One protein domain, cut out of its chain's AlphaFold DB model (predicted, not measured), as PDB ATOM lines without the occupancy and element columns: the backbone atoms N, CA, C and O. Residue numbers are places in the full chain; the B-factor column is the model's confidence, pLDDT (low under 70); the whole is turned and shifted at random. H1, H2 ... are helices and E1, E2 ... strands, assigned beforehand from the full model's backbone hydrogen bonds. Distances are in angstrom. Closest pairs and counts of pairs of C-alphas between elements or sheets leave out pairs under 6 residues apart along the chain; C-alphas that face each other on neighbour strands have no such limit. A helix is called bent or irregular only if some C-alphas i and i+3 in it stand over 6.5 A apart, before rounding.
ATOM      1  N   LEU A   2     -25.164 -23.871 -44.773       82.06
ATOM      2  CA  LEU A   2     -25.492 -25.092 -44.000       82.06
ATOM      3  C   LEU A   2     -25.231 -26.409 -44.752       82.06
ATOM      4  O   LEU A   2     -25.087 -27.441 -44.117       82.06
ATOM      5  N   GLN A   3     -25.147 -26.383 -46.085       83.62
ATOM      6  CA  GLN A   3     -25.014 -27.599 -46.891       83.62
ATOM      7  C   GLN A   3     -23.795 -28.470 -46.516       83.62
ATOM      8  O   GLN A   3     -24.014 -29.657 -46.300       83.62
ATOM      9  N   PRO A   4     -22.558 -27.943 -46.351       89.06
ATOM     10  CA  PRO A   4     -21.428 -28.788 -45.953       89.06
ATOM     11  C   PRO A   4     -21.644 -29.452 -44.589       89.06
ATOM     12  O   PRO A   4     -21.410 -30.645 -44.451       89.06
ATOM     13  N   LEU A   5     -22.178 -28.703 -43.614       88.88
ATOM     14  CA  LEU A   5     -22.525 -29.238 -42.295       88.88
ATOM     15  C   LEU A   5     -23.521 -30.398 -42.413       88.88
ATOM     16  O   LEU A   5     -23.311 -31.444 -41.809       88.88
ATOM     17  N   MET A   6     -24.584 -30.228 -43.204       89.56
ATOM     18  CA  MET A   6     -25.594 -31.273 -43.370       89.56
ATOM     19  C   MET A   6     -25.041 -32.515 -44.063       89.56
ATOM     20  O   MET A   6     -25.370 -33.618 -43.645       89.56
ATOM     21  N   VAL A   7     -24.170 -32.354 -45.062       89.69
ATOM     22  CA  VAL A   7     -23.493 -33.488 -45.709       89.69
ATOM     23  C   VAL A   7     -22.672 -34.269 -44.682       89.69
ATOM     24  O   VAL A   7     -22.852 -35.476 -44.556       89.69
ATOM     25  N   THR A   8     -21.842 -33.587 -43.887       92.44
ATOM     26  CA  THR A   8     -21.025 -34.238 -42.851       92.44
ATOM     27  C   THR A   8     -21.875 -34.956 -41.802       92.44
ATOM     28  O   THR A   8     -21.570 -36.090 -41.440       92.44
ATOM     29  N   LEU A   9     -22.955 -34.327 -41.326       91.38
ATOM     30  CA  LEU A   9     -23.851 -34.926 -40.332       91.38
ATOM     31  C   LEU A   9     -24.574 -36.164 -40.873       91.38
ATOM     32  O   LEU A   9     -24.688 -37.160 -40.161       91.38
ATOM     33  N   THR A  10     -25.019 -36.129 -42.131       88.38
ATOM     34  CA  THR A  10     -25.641 -37.286 -42.787       88.38
ATOM     35  C   THR A  10     -24.647 -38.435 -42.929       88.38
ATOM     36  O   THR A  10     -24.956 -39.550 -42.518       88.38
ATOM     37  N   SER A  11     -23.421 -38.168 -43.397       90.56
ATOM     38  CA  SER A  11     -22.376 -39.197 -43.489       90.56
ATOM     39  C   SER A  11     -22.027 -39.800 -42.124       90.56
ATOM     40  O   SER A  11     -21.833 -41.011 -42.012       90.56
ATOM     41  N   MET A  35     -30.961 -37.309 -34.712       91.94
ATOM     42  CA  MET A  35     -30.127 -36.124 -34.586       91.94
ATOM     43  C   MET A  35     -30.863 -35.027 -33.826       91.94
ATOM     44  O   MET A  35     -32.063 -34.809 -34.009       91.94
ATOM     45  N   MET A  36     -30.113 -34.296 -33.008       94.31
ATOM     46  CA  MET A  36     -30.559 -33.067 -32.370       94.31
ATOM     47  C   MET A  36     -29.491 -31.992 -32.566       94.31
ATOM     48  O   MET A  36     -28.334 -32.179 -32.198       94.31
ATOM     49  N   LEU A  37     -29.876 -30.873 -33.172       95.25
ATOM     50  CA  LEU A  37     -29.014 -29.737 -33.466       95.25
ATOM     51  C   LEU A  37     -29.451 -28.530 -32.643       95.25
ATOM     52  O   LEU A  37     -30.638 -28.223 -32.549       95.25
ATOM     53  N   VAL A  38     -28.481 -27.812 -32.090       94.38
ATOM     54  CA  VAL A  38     -28.707 -26.627 -31.260       94.38
ATOM     55  C   VAL A  38     -28.281 -25.399 -32.058       94.38
ATOM     56  O   VAL A  38     -27.089 -25.138 -32.214       94.38
ATOM     57  N   LEU A  39     -29.241 -24.674 -32.634       93.50
ATOM     58  CA  LEU A  39     -28.972 -23.605 -33.605       93.50
ATOM     59  C   LEU A  39     -29.888 -22.390 -33.382       93.50
ATOM     60  O   LEU A  39     -30.995 -22.529 -32.859       93.50
ATOM     61  N   PRO A  40     -29.490 -21.177 -33.807       92.31
ATOM     62  CA  PRO A  40     -30.396 -20.033 -33.850       92.31
ATOM     63  C   PRO A  40     -31.631 -20.285 -34.732       92.31
ATOM     64  O   PRO A  40     -31.496 -20.712 -35.880       92.31
ATOM     65  N   TYR A  41     -32.834 -19.943 -34.253       91.44
ATOM     66  CA  TYR A  41     -34.099 -20.253 -34.942       91.44
ATOM     67  C   TYR A  41     -34.190 -19.667 -36.361       91.44
ATOM     68  O   TYR A  41     -34.854 -20.221 -37.235       91.44
ATOM     69  N   PHE A  42     -33.513 -18.545 -36.627       90.44
ATOM     70  CA  PHE A  42     -33.539 -17.897 -37.942       90.44
ATOM     71  C   PHE A  42     -32.797 -18.695 -39.024       90.44
ATOM     72  O   PHE A  42     -32.966 -18.401 -40.208       90.44
ATOM     73  N   LEU A  43     -31.989 -19.693 -38.641       91.88
ATOM     74  CA  LEU A  43     -31.382 -20.648 -39.569       91.88
ATOM     75  C   LEU A  43     -32.356 -21.748 -40.003       91.88
ATOM     76  O   LEU A  43     -32.100 -22.374 -41.028       91.88
ATOM     77  N   GLY A  44     -33.477 -21.926 -39.292       91.81
ATOM     78  CA  GLY A  44     -34.483 -22.956 -39.557       91.81
ATOM     79  C   GLY A  44     -34.854 -23.094 -41.035       91.81
ATOM     80  O   GLY A  44     -34.662 -24.173 -41.577       91.81
ATOM     81  N   PRO A  45     -35.253 -22.021 -41.750       90.06
ATOM     82  CA  PRO A  45     -35.601 -22.124 -43.169       90.06
ATOM     83  C   PRO A  45     -34.508 -22.772 -44.030       90.06
ATOM     84  O   PRO A  45     -34.798 -23.662 -44.815       90.06
ATOM     85  N   LYS A  46     -33.240 -22.385 -43.831       91.00
ATOM     86  CA  LYS A  46     -32.113 -22.968 -44.577       91.00
ATOM     87  C   LYS A  46     -31.832 -24.411 -44.156       91.00
ATOM     88  O   LYS A  46     -31.316 -25.179 -44.961       91.00
ATOM     89  N   LEU A  47     -32.094 -24.750 -42.894       92.06
ATOM     90  CA  LEU A  47     -31.950 -26.112 -42.395       92.06
ATOM     91  C   LEU A  47     -33.004 -27.021 -43.024       92.06
ATOM     92  O   LEU A  47     -32.644 -28.079 -43.511       92.06
ATOM     93  N   PHE A  48     -34.266 -26.596 -43.075       91.00
ATOM     94  CA  PHE A  48     -35.351 -27.383 -43.665       91.00
ATOM     95  C   PHE A  48     -35.202 -27.553 -45.177       91.00
ATOM     96  O   PHE A  48     -35.554 -28.605 -45.696       91.00
ATOM     97  N   ASP A  49     -34.628 -26.564 -45.870       90.12
ATOM     98  CA  ASP A  49     -34.271 -26.701 -47.287       90.12
ATOM     99  C   ASP A  49     -33.230 -27.822 -47.500       90.12
ATOM    100  O   ASP A  49     -33.288 -28.542 -48.493       90.12
ATOM    101  N   ALA A  50     -32.283 -27.989 -46.567       89.81
ATOM    102  CA  ALA A  50     -31.221 -28.998 -46.650       89.81
ATOM    103  C   ALA A  50     -31.586 -30.348 -46.000       89.81
ATOM    104  O   ALA A  50     -31.023 -31.377 -46.362       89.81
ATOM    105  N   ALA A  51     -32.500 -30.348 -45.030       89.94
ATOM    106  CA  ALA A  51     -32.966 -31.509 -44.279       89.94
ATOM    107  C   ALA A  51     -34.458 -31.349 -43.927       89.94
ATOM    108  O   ALA A  51     -34.794 -30.942 -42.812       89.94
ATOM    109  N   PRO A  52     -35.371 -31.687 -44.857       90.75
ATOM    110  CA  PRO A  52     -36.814 -31.461 -44.698       90.75
ATOM    111  C   PRO A  52     -37.471 -32.236 -43.547       90.75
ATOM    112  O   PRO A  52     -38.565 -31.887 -43.101       90.75
ATOM    113  N   THR A  53     -36.820 -33.299 -43.073       90.62
ATOM    114  CA  THR A  53     -37.285 -34.117 -41.945       90.62
ATOM    115  C   THR A  53     -37.074 -33.443 -40.593       90.62
ATOM    116  O   THR A  53     -37.745 -33.807 -39.630       90.62
ATOM    117  N   MET A  54     -36.174 -32.458 -40.509       92.94
ATOM    118  CA  MET A  54     -35.909 -31.731 -39.273       92.94
ATOM    119  C   MET A  54     -37.106 -30.866 -38.882       92.94
ATOM    120  O   MET A  54     -37.704 -30.194 -39.719       92.94
ATOM    121  N   LYS A  55     -37.399 -30.828 -37.585       94.50
ATOM    122  CA  LYS A  55     -38.437 -30.010 -36.957       94.50
ATOM    123  C   LYS A  55     -37.826 -29.145 -35.871       94.50
ATOM    124  O   LYS A  55     -36.931 -29.589 -35.157       94.50
ATOM    125  N   MET A  56     -38.309 -27.912 -35.737       95.44
ATOM    126  CA  MET A  56     -37.902 -27.014 -34.654       95.44
ATOM    127  C   MET A  56     -38.814 -27.188 -33.437       95.44
ATOM    128  O   MET A  56     -40.038 -27.057 -33.535       95.44
ATOM    129  N   LEU A  57     -38.213 -27.416 -32.274       95.06
ATOM    130  CA  LEU A  57     -38.916 -27.458 -30.993       95.06
ATOM    131  C   LEU A  57     -39.003 -26.058 -30.375       95.06
ATOM    132  O   LEU A  57     -38.198 -25.178 -30.688       95.06
ATOM    133  N   ASP A  58     -39.961 -25.844 -29.470       93.50
ATOM    134  CA  ASP A  58     -40.167 -24.534 -28.832       93.50
ATOM    135  C   ASP A  58     -39.256 -24.285 -27.610       93.50
ATOM    136  O   ASP A  58     -39.289 -23.219 -26.994       93.50
ATOM    137  N   TYR A  59     -38.403 -25.256 -27.266       90.75
ATOM    138  CA  TYR A  59     -37.463 -25.166 -26.150       90.75
ATOM    139  C   TYR A  59     -36.420 -24.064 -26.380       90.75
ATOM    140  O   TYR A  59     -35.578 -24.142 -27.283       90.75
ATOM    141  N   LYS A  60     -36.474 -23.024 -25.541       88.81
ATOM    142  CA  LYS A  60     -35.521 -21.907 -25.526       88.81
ATOM    143  C   LYS A  60     -34.245 -22.351 -24.805       88.81
ATOM    144  O   LYS A  60     -34.232 -22.431 -23.584       88.81
ATOM    145  N   VAL A  61     -33.163 -22.598 -25.546       88.25
ATOM    146  CA  VAL A  61     -31.876 -23.006 -24.952       88.25
ATOM    147  C   VAL A  61     -31.155 -21.780 -24.398       88.25
ATOM    148  O   VAL A  61     -30.684 -20.941 -25.166       88.25
ATOM    149  N   THR A  62     -31.095 -21.635 -23.078       82.44
ATOM    150  CA  THR A  62     -30.371 -20.546 -22.406       82.44
ATOM    151  C   THR A  62     -28.925 -20.935 -22.113       82.44
ATOM    152  O   THR A  62     -28.629 -22.093 -21.854       82.44
ATOM    153  N   TYR A  63     -28.032 -19.948 -22.128       80.31
ATOM    154  CA  TYR A  63     -26.621 -20.104 -21.778       80.31
ATOM    155  C   TYR A  63     -26.303 -19.129 -20.649       80.31
ATOM    156  O   TYR A  63     -26.725 -17.974 -20.728       80.31
ATOM    157  N   GLU A  64     -25.531 -19.557 -19.652       73.75
ATOM    158  CA  GLU A  64     -25.134 -18.706 -18.519       73.75
ATOM    159  C   GLU A  64     -24.365 -17.455 -18.983       73.75
ATOM    160  O   GLU A  64     -24.618 -16.349 -18.509       73.75
ATOM    161  N   SER A  65     -23.501 -17.605 -19.996       66.75
ATOM    162  CA  SER A  65     -22.510 -16.584 -20.370       66.75
ATOM    163  C   SER A  65     -22.473 -16.270 -21.870       66.75
ATOM    164  O   SER A  65     -21.397 -16.137 -22.448       66.75
ATOM    165  N   HIS A  66     -23.622 -16.143 -22.555       67.38
ATOM    166  CA  HIS A  66     -23.611 -15.875 -24.006       67.38
ATOM    167  C   HIS A  66     -24.540 -14.745 -24.487       67.38
ATOM    168  O   HIS A  66     -25.579 -14.962 -25.115       67.38
ATOM    169  N   ARG A  67     -24.092 -13.492 -24.311       64.12
ATOM    170  CA  ARG A  67     -24.841 -12.264 -24.673       64.12
ATOM    171  C   ARG A  67     -25.327 -12.210 -26.129       64.12
ATOM    172  O   ARG A  67     -26.364 -11.601 -26.382       64.12
ATOM    173  N   ARG A  68     -24.603 -12.817 -27.081       64.94
ATOM    174  CA  ARG A  68     -24.949 -12.819 -28.523       64.94
ATOM    175  C   ARG A  68     -26.018 -13.846 -28.914       64.94
ATOM    176  O   ARG A  68     -26.570 -13.745 -30.001       64.94
ATOM    177  N   LEU A  69     -26.314 -14.822 -28.051       65.44
ATOM    178  CA  LEU A  69     -27.336 -15.853 -28.302       65.44
ATOM    179  C   LEU A  69     -28.678 -15.488 -27.666       65.44
ATOM    180  O   LEU A  69     -29.557 -16.326 -27.493       65.44
ATOM    181  N   THR A  70     -28.849 -14.210 -27.352       62.00
ATOM    182  CA  THR A  70     -30.057 -13.667 -26.751       62.00
ATOM    183  C   THR A  70     -30.542 -12.496 -27.602       62.00
ATOM    184  O   THR A  70     -29.763 -11.608 -27.940       62.00
ATOM    185  N   SER A  71     -31.809 -12.516 -28.009       58.66
ATOM    186  CA  SER A  71     -32.491 -11.395 -28.658       58.66
ATOM    187  C   SER A  71     -32.972 -10.410 -27.605       58.66
ATOM    188  O   SER A  71     -33.313 -10.823 -26.495       58.66
ATOM    189  N   ALA A  72     -33.047  -9.126 -27.962       59.00
ATOM    190  CA  ALA A  72     -33.755  -8.143 -27.149       59.00
ATOM    191  C   ALA A  72     -35.178  -8.657 -26.872       59.00
ATOM    192  O   ALA A  72     -35.901  -9.017 -27.804       59.00
ATOM    193  N   GLY A  73     -35.525  -8.784 -25.593       51.72
ATOM    194  CA  GLY A  73     -36.895  -9.057 -25.185       51.72
ATOM    195  C   GLY A  73     -37.706  -7.771 -25.274       51.72
ATOM    196  O   GLY A  73     -37.163  -6.671 -25.256       51.72
ATOM    197  N   ARG A  83     -33.353 -10.534 -22.006       64.31
ATOM    198  CA  ARG A  83     -33.004 -11.055 -23.324       64.31
ATOM    199  C   ARG A  83     -33.480 -12.504 -23.455       64.31
ATOM    200  O   ARG A  83     -33.122 -13.353 -22.645       64.31
ATOM    201  N   VAL A  84     -34.268 -12.795 -24.485       74.19
ATOM    202  CA  VAL A  84     -34.799 -14.143 -24.756       74.19
ATOM    203  C   VAL A  84     -33.818 -14.887 -25.654       74.19
ATOM    204  O   VAL A  84     -33.342 -14.313 -26.627       74.19
ATOM    205  N   SER A  85     -33.507 -16.155 -25.380       84.00
ATOM    206  CA  SER A  85     -32.588 -16.911 -26.244       84.00
ATOM    207  C   SER A  85     -33.104 -17.033 -27.684       84.00
ATOM    208  O   SER A  85     -34.278 -17.348 -27.915       84.00
ATOM    209  N   ILE A  86     -32.213 -16.840 -28.661       89.94
ATOM    210  CA  ILE A  86     -32.494 -17.088 -30.087       89.94
ATOM    211  C   ILE A  86     -32.253 -18.542 -30.492       89.94
ATOM    212  O   ILE A  86     -32.535 -18.908 -31.629       89.94
ATOM    213  N   VAL A  87     -31.710 -19.360 -29.595       92.19
ATOM    214  CA  VAL A  87     -31.302 -20.735 -29.882       92.19
ATOM    215  C   VAL A  87     -32.447 -21.698 -29.604       92.19
ATOM    216  O   VAL A  87     -33.143 -21.582 -28.590       92.19
ATOM    217  N   ARG A  88     -32.668 -22.626 -30.532       93.88
ATOM    218  CA  ARG A  88     -33.675 -23.687 -30.462       93.88
ATOM    219  C   ARG A  88     -33.035 -25.033 -30.771       93.88
ATOM    220  O   ARG A  88     -31.952 -25.106 -31.356       93.88
ATOM    221  N   LEU A  89     -33.749 -26.082 -30.386       95.19
ATOM    222  CA  LEU A  89     -33.449 -27.454 -30.765       95.19
ATOM    223  C   LEU A  89     -34.133 -27.778 -32.097       95.19
ATOM    224  O   LEU A  89     -35.313 -27.475 -32.286       95.19
ATOM    225  N   PHE A  90     -33.393 -28.414 -32.995       95.56
ATOM    226  CA  PHE A  90     -33.886 -28.979 -34.245       95.56
ATOM    227  C   PHE A  90     -33.636 -30.478 -34.245       95.56
ATOM    228  O   PHE A  90     -32.552 -30.905 -33.865       95.56
ATOM    229  N   THR A  91     -34.606 -31.283 -34.656       95.44
ATOM    230  CA  THR A  91     -34.481 -32.742 -34.578       95.44
ATOM    231  C   THR A  91     -35.270 -33.457 -35.663       95.44
ATOM    232  O   THR A  91     -36.261 -32.924 -36.153       95.44
ATOM    233  N   ASP A  92     -34.830 -34.658 -36.031       93.81
ATOM    234  CA  ASP A  92     -35.555 -35.587 -36.905       93.81
ATOM    235  C   ASP A  92     -36.428 -36.591 -36.122       93.81
ATOM    236  O   ASP A  92     -37.007 -37.508 -36.710       93.81
ATOM    237  N   LEU A  93     -36.533 -36.424 -34.799       93.75
ATOM    238  CA  LEU A  93     -37.512 -37.109 -33.957       93.75
ATOM    239  C   LEU A  93     -38.912 -36.498 -34.112       93.75
ATOM    240  O   LEU A  93     -39.032 -35.283 -34.301       93.75
ATOM    241  N   PRO A  94     -39.984 -37.297 -33.951       93.94
ATOM    242  CA  PRO A  94     -41.331 -36.761 -33.817       93.94
ATOM    243  C   PRO A  94     -41.409 -35.799 -32.614       93.94
ATOM    244  O   PRO A  94     -41.142 -36.212 -31.485       93.94
ATOM    245  N   PRO A  95     -41.799 -34.523 -32.804       95.25
ATOM    246  CA  PRO A  95     -41.816 -33.540 -31.716       95.25
ATOM    247  C   PRO A  95     -42.703 -33.906 -30.519       95.25
ATOM    248  O   PRO A  95     -42.425 -33.463 -29.405       95.25
ATOM    249  N   ARG A  96     -43.753 -34.713 -30.726       95.75
ATOM    250  CA  ARG A  96     -44.634 -35.209 -29.653       95.75
ATOM    251  C   ARG A  96     -43.911 -36.094 -28.636       95.75
ATOM    252  O   ARG A  96     -44.321 -36.138 -27.481       95.75
ATOM    253  N   ASP A  97     -42.840 -36.764 -29.060       94.56
ATOM    254  CA  ASP A  97     -42.102 -37.721 -28.232       94.56
ATOM    255  C   ASP A  97     -41.089 -37.012 -27.310       94.56
ATOM    256  O   ASP A  97     -40.508 -37.633 -26.423       94.56
ATOM    257  N   ILE A  98     -40.876 -35.699 -27.489       94.88
ATOM    258  CA  ILE A  98     -39.902 -34.912 -26.722       94.88
ATOM    259  C   ILE A  98     -40.629 -34.053 -25.693       94.88
ATOM    260  O   ILE A  98     -41.106 -32.953 -25.997       94.88
ATOM    261  N   ARG A  99     -40.677 -34.556 -24.459       94.81
ATOM    262  CA  ARG A  99     -41.289 -33.870 -23.318       94.81
ATOM    263  C   ARG A  99     -40.393 -32.764 -22.746       94.81
ATOM    264  O   ARG A  99     -39.168 -32.860 -22.864       94.81
ATOM    265  N   PRO A 100     -40.981 -31.729 -22.122       92.38
ATOM    266  CA  PRO A 100     -40.222 -30.738 -21.379       92.38
ATOM    267  C   PRO A 100     -39.490 -31.375 -20.193       92.38
ATOM    268  O   PRO A 100     -39.951 -32.393 -19.677       92.38
ATOM    269  N   PRO A 101     -38.381 -30.774 -19.729       89.81
ATOM    270  CA  PRO A 101     -37.801 -31.102 -18.431       89.81
ATOM    271  C   PRO A 101     -38.838 -30.953 -17.312       89.81
ATOM    272  O   PRO A 101     -39.626 -30.005 -17.335       89.81
ATOM    273  N   SER A 102     -38.828 -31.863 -16.336       90.81
ATOM    274  CA  SER A 102     -39.855 -31.929 -15.286       90.81
ATOM    275  C   SER A 102     -39.956 -30.659 -14.436       90.81
ATOM    276  O   SER A 102     -41.045 -30.275 -14.025       90.81
ATOM    277  N   ASP A 103     -38.846 -29.953 -14.224       90.75
ATOM    278  CA  ASP A 103     -38.785 -28.664 -13.523       90.75
ATOM    279  C   ASP A 103     -39.401 -27.498 -14.320       90.75
ATOM    280  O   ASP A 103     -39.745 -26.460 -13.752       90.75
ATOM    281  N   LEU A 104     -39.574 -27.667 -15.634       89.56
ATOM    282  CA  LEU A 104     -40.114 -26.659 -16.546       89.56
ATOM    283  C   LEU A 104     -41.488 -27.031 -17.117       89.56
ATOM    284  O   LEU A 104     -42.041 -26.235 -17.873       89.56
ATOM    285  N   GLU A 105     -42.057 -28.193 -16.779       91.25
ATOM    286  CA  GLU A 105     -43.315 -28.692 -17.361       91.25
ATOM    287  C   GLU A 105     -44.458 -27.668 -17.304       91.25
ATOM    288  O   GLU A 105     -45.158 -27.484 -18.297       91.25
ATOM    289  N   SER A 106     -44.590 -26.923 -16.200       94.06
ATOM    290  CA  SER A 106     -45.624 -25.886 -16.017       94.06
ATOM    291  C   SER A 106     -45.525 -24.706 -16.997       94.06
ATOM    292  O   SER A 106     -46.488 -23.960 -17.171       94.06
ATOM    293  N   GLN A 107     -44.379 -24.529 -17.661       94.06
ATOM    294  CA  GLN A 107     -44.132 -23.464 -18.640       94.06
ATOM    295  C   GLN A 107     -44.475 -23.890 -20.075       94.06
ATOM    296  O   GLN A 107     -44.384 -23.084 -21.013       94.06
ATOM    297  N   PHE A 108     -44.878 -25.148 -20.262       95.69
ATOM    298  CA  PHE A 108     -45.232 -25.721 -21.549       95.69
ATOM    299  C   PHE A 108     -46.644 -26.303 -21.523       95.69
ATOM    300  O   PHE A 108     -47.181 -26.711 -20.501       95.69
ATOM    301  N   ARG A 109     -47.245 -26.364 -22.705       96.25
ATOM    302  CA  ARG A 109     -48.503 -27.052 -22.975       96.25
ATOM    303  C   ARG A 109     -48.306 -27.977 -24.164       96.25
ATOM    304  O   ARG A 109     -47.566 -27.645 -25.095       96.25
ATOM    305  N   PHE A 110     -48.992 -29.109 -24.172       97.56
ATOM    306  CA  PHE A 110     -49.083 -29.911 -25.383       97.56
ATOM    307  C   PHE A 110     -50.073 -29.248 -26.350       97.56
ATOM    308  O   PHE A 110     -51.147 -28.797 -25.954       97.56
ATOM    309  N   CYS A 111     -49.681 -29.091 -27.611       97.88
ATOM    310  CA  CYS A 111     -50.551 -28.577 -28.659       97.88
ATOM    311  C   CYS A 111     -51.040 -29.746 -29.504       97.88
ATOM    312  O   CYS A 111     -50.255 -30.277 -30.289       97.88
ATOM    313  N   GLU A 112     -52.321 -30.087 -29.392       97.25
ATOM    314  CA  GLU A 112     -52.920 -31.203 -30.132       97.25
ATOM    315  C   GLU A 112     -52.816 -31.011 -31.651       97.25
ATOM    316  O   GLU A 112     -52.341 -31.901 -32.347       97.25
ATOM    317  N   ASP A 113     -53.112 -29.822 -32.182       96.31
ATOM    318  CA  ASP A 113     -53.052 -29.594 -33.636       96.31
ATOM    319  C   ASP A 113     -51.640 -29.729 -34.220       96.31
ATOM    320  O   ASP A 113     -51.452 -30.149 -35.357       96.31
ATOM    321  N   CYS A 114     -50.623 -29.342 -33.443       96.06
ATOM    322  CA  CYS A 114     -49.224 -29.396 -33.875       96.06
ATOM    323  C   CYS A 114     -48.513 -30.678 -33.434       96.06
ATOM    324  O   CYS A 114     -47.348 -30.853 -33.791       96.06
ATOM    325  N   GLN A 115     -49.159 -31.508 -32.607       97.06
ATOM    326  CA  GLN A 115     -48.583 -32.695 -31.973       97.06
ATOM    327  C   GLN A 115     -47.185 -32.419 -31.384       97.06
ATOM    328  O   GLN A 115     -46.200 -33.072 -31.727       97.06
ATOM    329  N   ARG A 116     -47.069 -31.383 -30.539       96.50
ATOM    330  CA  ARG A 116     -45.803 -30.998 -29.884       96.50
ATOM    331  C   ARG A 116     -46.020 -30.170 -28.624       96.50
ATOM    332  O   ARG A 116     -47.007 -29.444 -28.518       96.50
ATOM    333  N   TYR A 117     -45.031 -30.163 -27.737       96.88
ATOM    334  CA  TYR A 117     -44.981 -29.214 -26.626       96.88
ATOM    335  C   TYR A 117     -44.582 -27.816 -27.117       96.88
ATOM    336  O   TYR A 117     -43.625 -27.644 -27.873       96.88
ATOM    337  N   SER A 118     -45.357 -26.812 -26.718       95.69
ATOM    338  CA  SER A 118     -45.117 -25.390 -26.992       95.69
ATOM    339  C   SER A 118     -45.152 -24.617 -25.681       95.69
ATOM    340  O   SER A 118     -45.826 -25.034 -24.741       95.69
ATOM    341  N   SER A 119     -44.447 -23.493 -25.603       94.00
ATOM    342  CA  SER A 119     -44.539 -22.609 -24.444       94.00
ATOM    343  C   SER A 119     -45.991 -22.166 -24.232       94.00
ATOM    344  O   SER A 119     -46.724 -21.941 -25.200       94.00
ATOM    345  N   VAL A 120     -46.408 -21.999 -22.976       94.44
ATOM    346  CA  VAL A 120     -47.732 -21.438 -22.645       94.44
ATOM    347  C   VAL A 120     -47.944 -20.046 -23.261       94.44
ATOM    348  O   VAL A 120     -49.060 -19.701 -23.636       94.44
ATOM    349  N   GLU A 121     -46.864 -19.292 -23.487       92.69
ATOM    350  CA  GLU A 121     -46.860 -17.973 -24.142       92.69
ATOM    351  C   GLU A 121     -46.891 -18.043 -25.684       92.69
ATOM    352  O   GLU A 121     -46.905 -17.017 -26.368       92.69
ATOM    353  N   ASN A 122     -46.875 -19.246 -26.262       95.12
ATOM    354  CA  ASN A 122     -46.911 -19.479 -27.702       95.12
ATOM    355  C   ASN A 122     -48.247 -20.128 -28.103       95.12
ATOM    356  O   ASN A 122     -48.298 -21.343 -28.325       95.12
ATOM    357  N   PRO A 123     -49.355 -19.365 -28.168       95.56
ATOM    358  CA  PRO A 123     -50.651 -19.907 -28.561       95.56
ATOM    359  C   PRO A 123     -50.636 -20.408 -30.011       95.56
ATOM    360  O   PRO A 123     -49.893 -19.908 -30.863       95.56
ATOM    361  N   HIS A 124     -51.460 -21.420 -30.287       97.12
ATOM    362  CA  HIS A 124     -51.684 -21.892 -31.649       97.12
ATOM    363  C   HIS A 124     -52.404 -20.804 -32.452       97.12
ATOM    364  O   HIS A 124     -53.300 -20.138 -31.940       97.12
TER     365      HIS A 124
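AT A GLANCE: This is residues 2 to 11, 35 to 73 and 83 to 124 of the 186 residues of a protein of Spirometra erinaceieuropaei (UniProt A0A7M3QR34). Two small two-stranded antiparallel sheets make two loosely joined parts: E1 and E2 form a ladder near the middle, with H2 folding back from the end of E1 and H1 at the far end beyond it, while the hairpin E3 and E4, with the short helix H3 leading into it, makes the other end. A long stretch without a named element, residues 51 to 73, runs past E2 between the two sheets and then reaches away to one side as a loop. The printed part has 91 residues in three pieces, with three named helices and four named strands in the order H1, E1, H2, E2, H3, E3, E4. The class is mixed, helices and strands, but under half of the residues are in named elements, 25 in helices and 18 in strands. The whole is compact, with a radius of gyration of the C-alphas of 13.9 A and spans of 38 by 33 by 22 A.

IN THESE COORDINATES: H1, residues 3 to 11, begins at C-alpha 3 at (-25.014, -27.599, -46.891) and measures 12.4 A from first to last C-alpha. After the first cut comes E1, residues 36 to 40, 13.1 A long. H2, residues 41 to 50, is the longest helix by residues and measures 14.9 A; it is irregular, with C-alphas 42 and 45 lying 7.0 A apart. E2, residues 87 to 91, is 13.3 A long and begins at C-alpha 87 at (-31.302, -20.735, -29.882). H3, residues 102 to 107, is 10.1 A long and is irregular too, with 7.8 A between C-alphas 103 and 106. E3, residues 108 to 111, measures 9.3 A. E4, residues 116 to 119, measures 10.1 A and ends at C-alpha 119 at (-44.539, -22.609, -24.444).

HOW THE PARTS SIT: H1 and H2 are close but not clearly touching, with the C-alphas of Gln 3 and Ala 50 closest at 6.4 A. They run the same way at a steep tilt of 66 degrees. E1 and E2 are antiparallel neighbours, their directions at 149 degrees; N 37 and O 90 are 2.8 A apart and N 88 and O 39 are 2.9 A apart, both within hydrogen-bond range. H2 comes closest to E2 at the C-alphas of Tyr 41 and Arg 88, 5.7 A apart. Residues 55 to 56 pair antiparallel with residues 90 to 91 of E2, and residues 70 to 71 pair antiparallel with residues 84 to 85. E3 and E4 form a hairpin, antiparallel at 139 degrees, with N 109 and O 118 at 2.8 A and N 118 and O 109 at 2.9 A. The closest C-alphas of H3 and E4 are those of Gln 107 and Ser 119, 5.9 A apart. E1 and E2 are apart from E3 and E4. In H1 each O i to N i+4 pair is within hydrogen-bond range; in H2 it is 4 of 6, and in H3 0 of 2, with 1 of 3 O i to N i+3 pairs within range.

THE WHOLE: The two C-alphas farthest apart are those of Pro 4 and Ser 106, at 38.6 A. Residues 12 to 34 are not printed, and C-alphas 11 and 35 are 12.2 A apart across that cut. Residues 74 to 82 are not printed either, and C-alphas 73 and 83 are 4.8 A apart. Of the links that are printed whole, E1 to H2, H3 to E3 and E3 to E4 are tight, and E2 to H3, 10 residues, is short. The model's mean pLDDT over the printed part is 88.7; residues 65 to 73 and residue 83 are under 70.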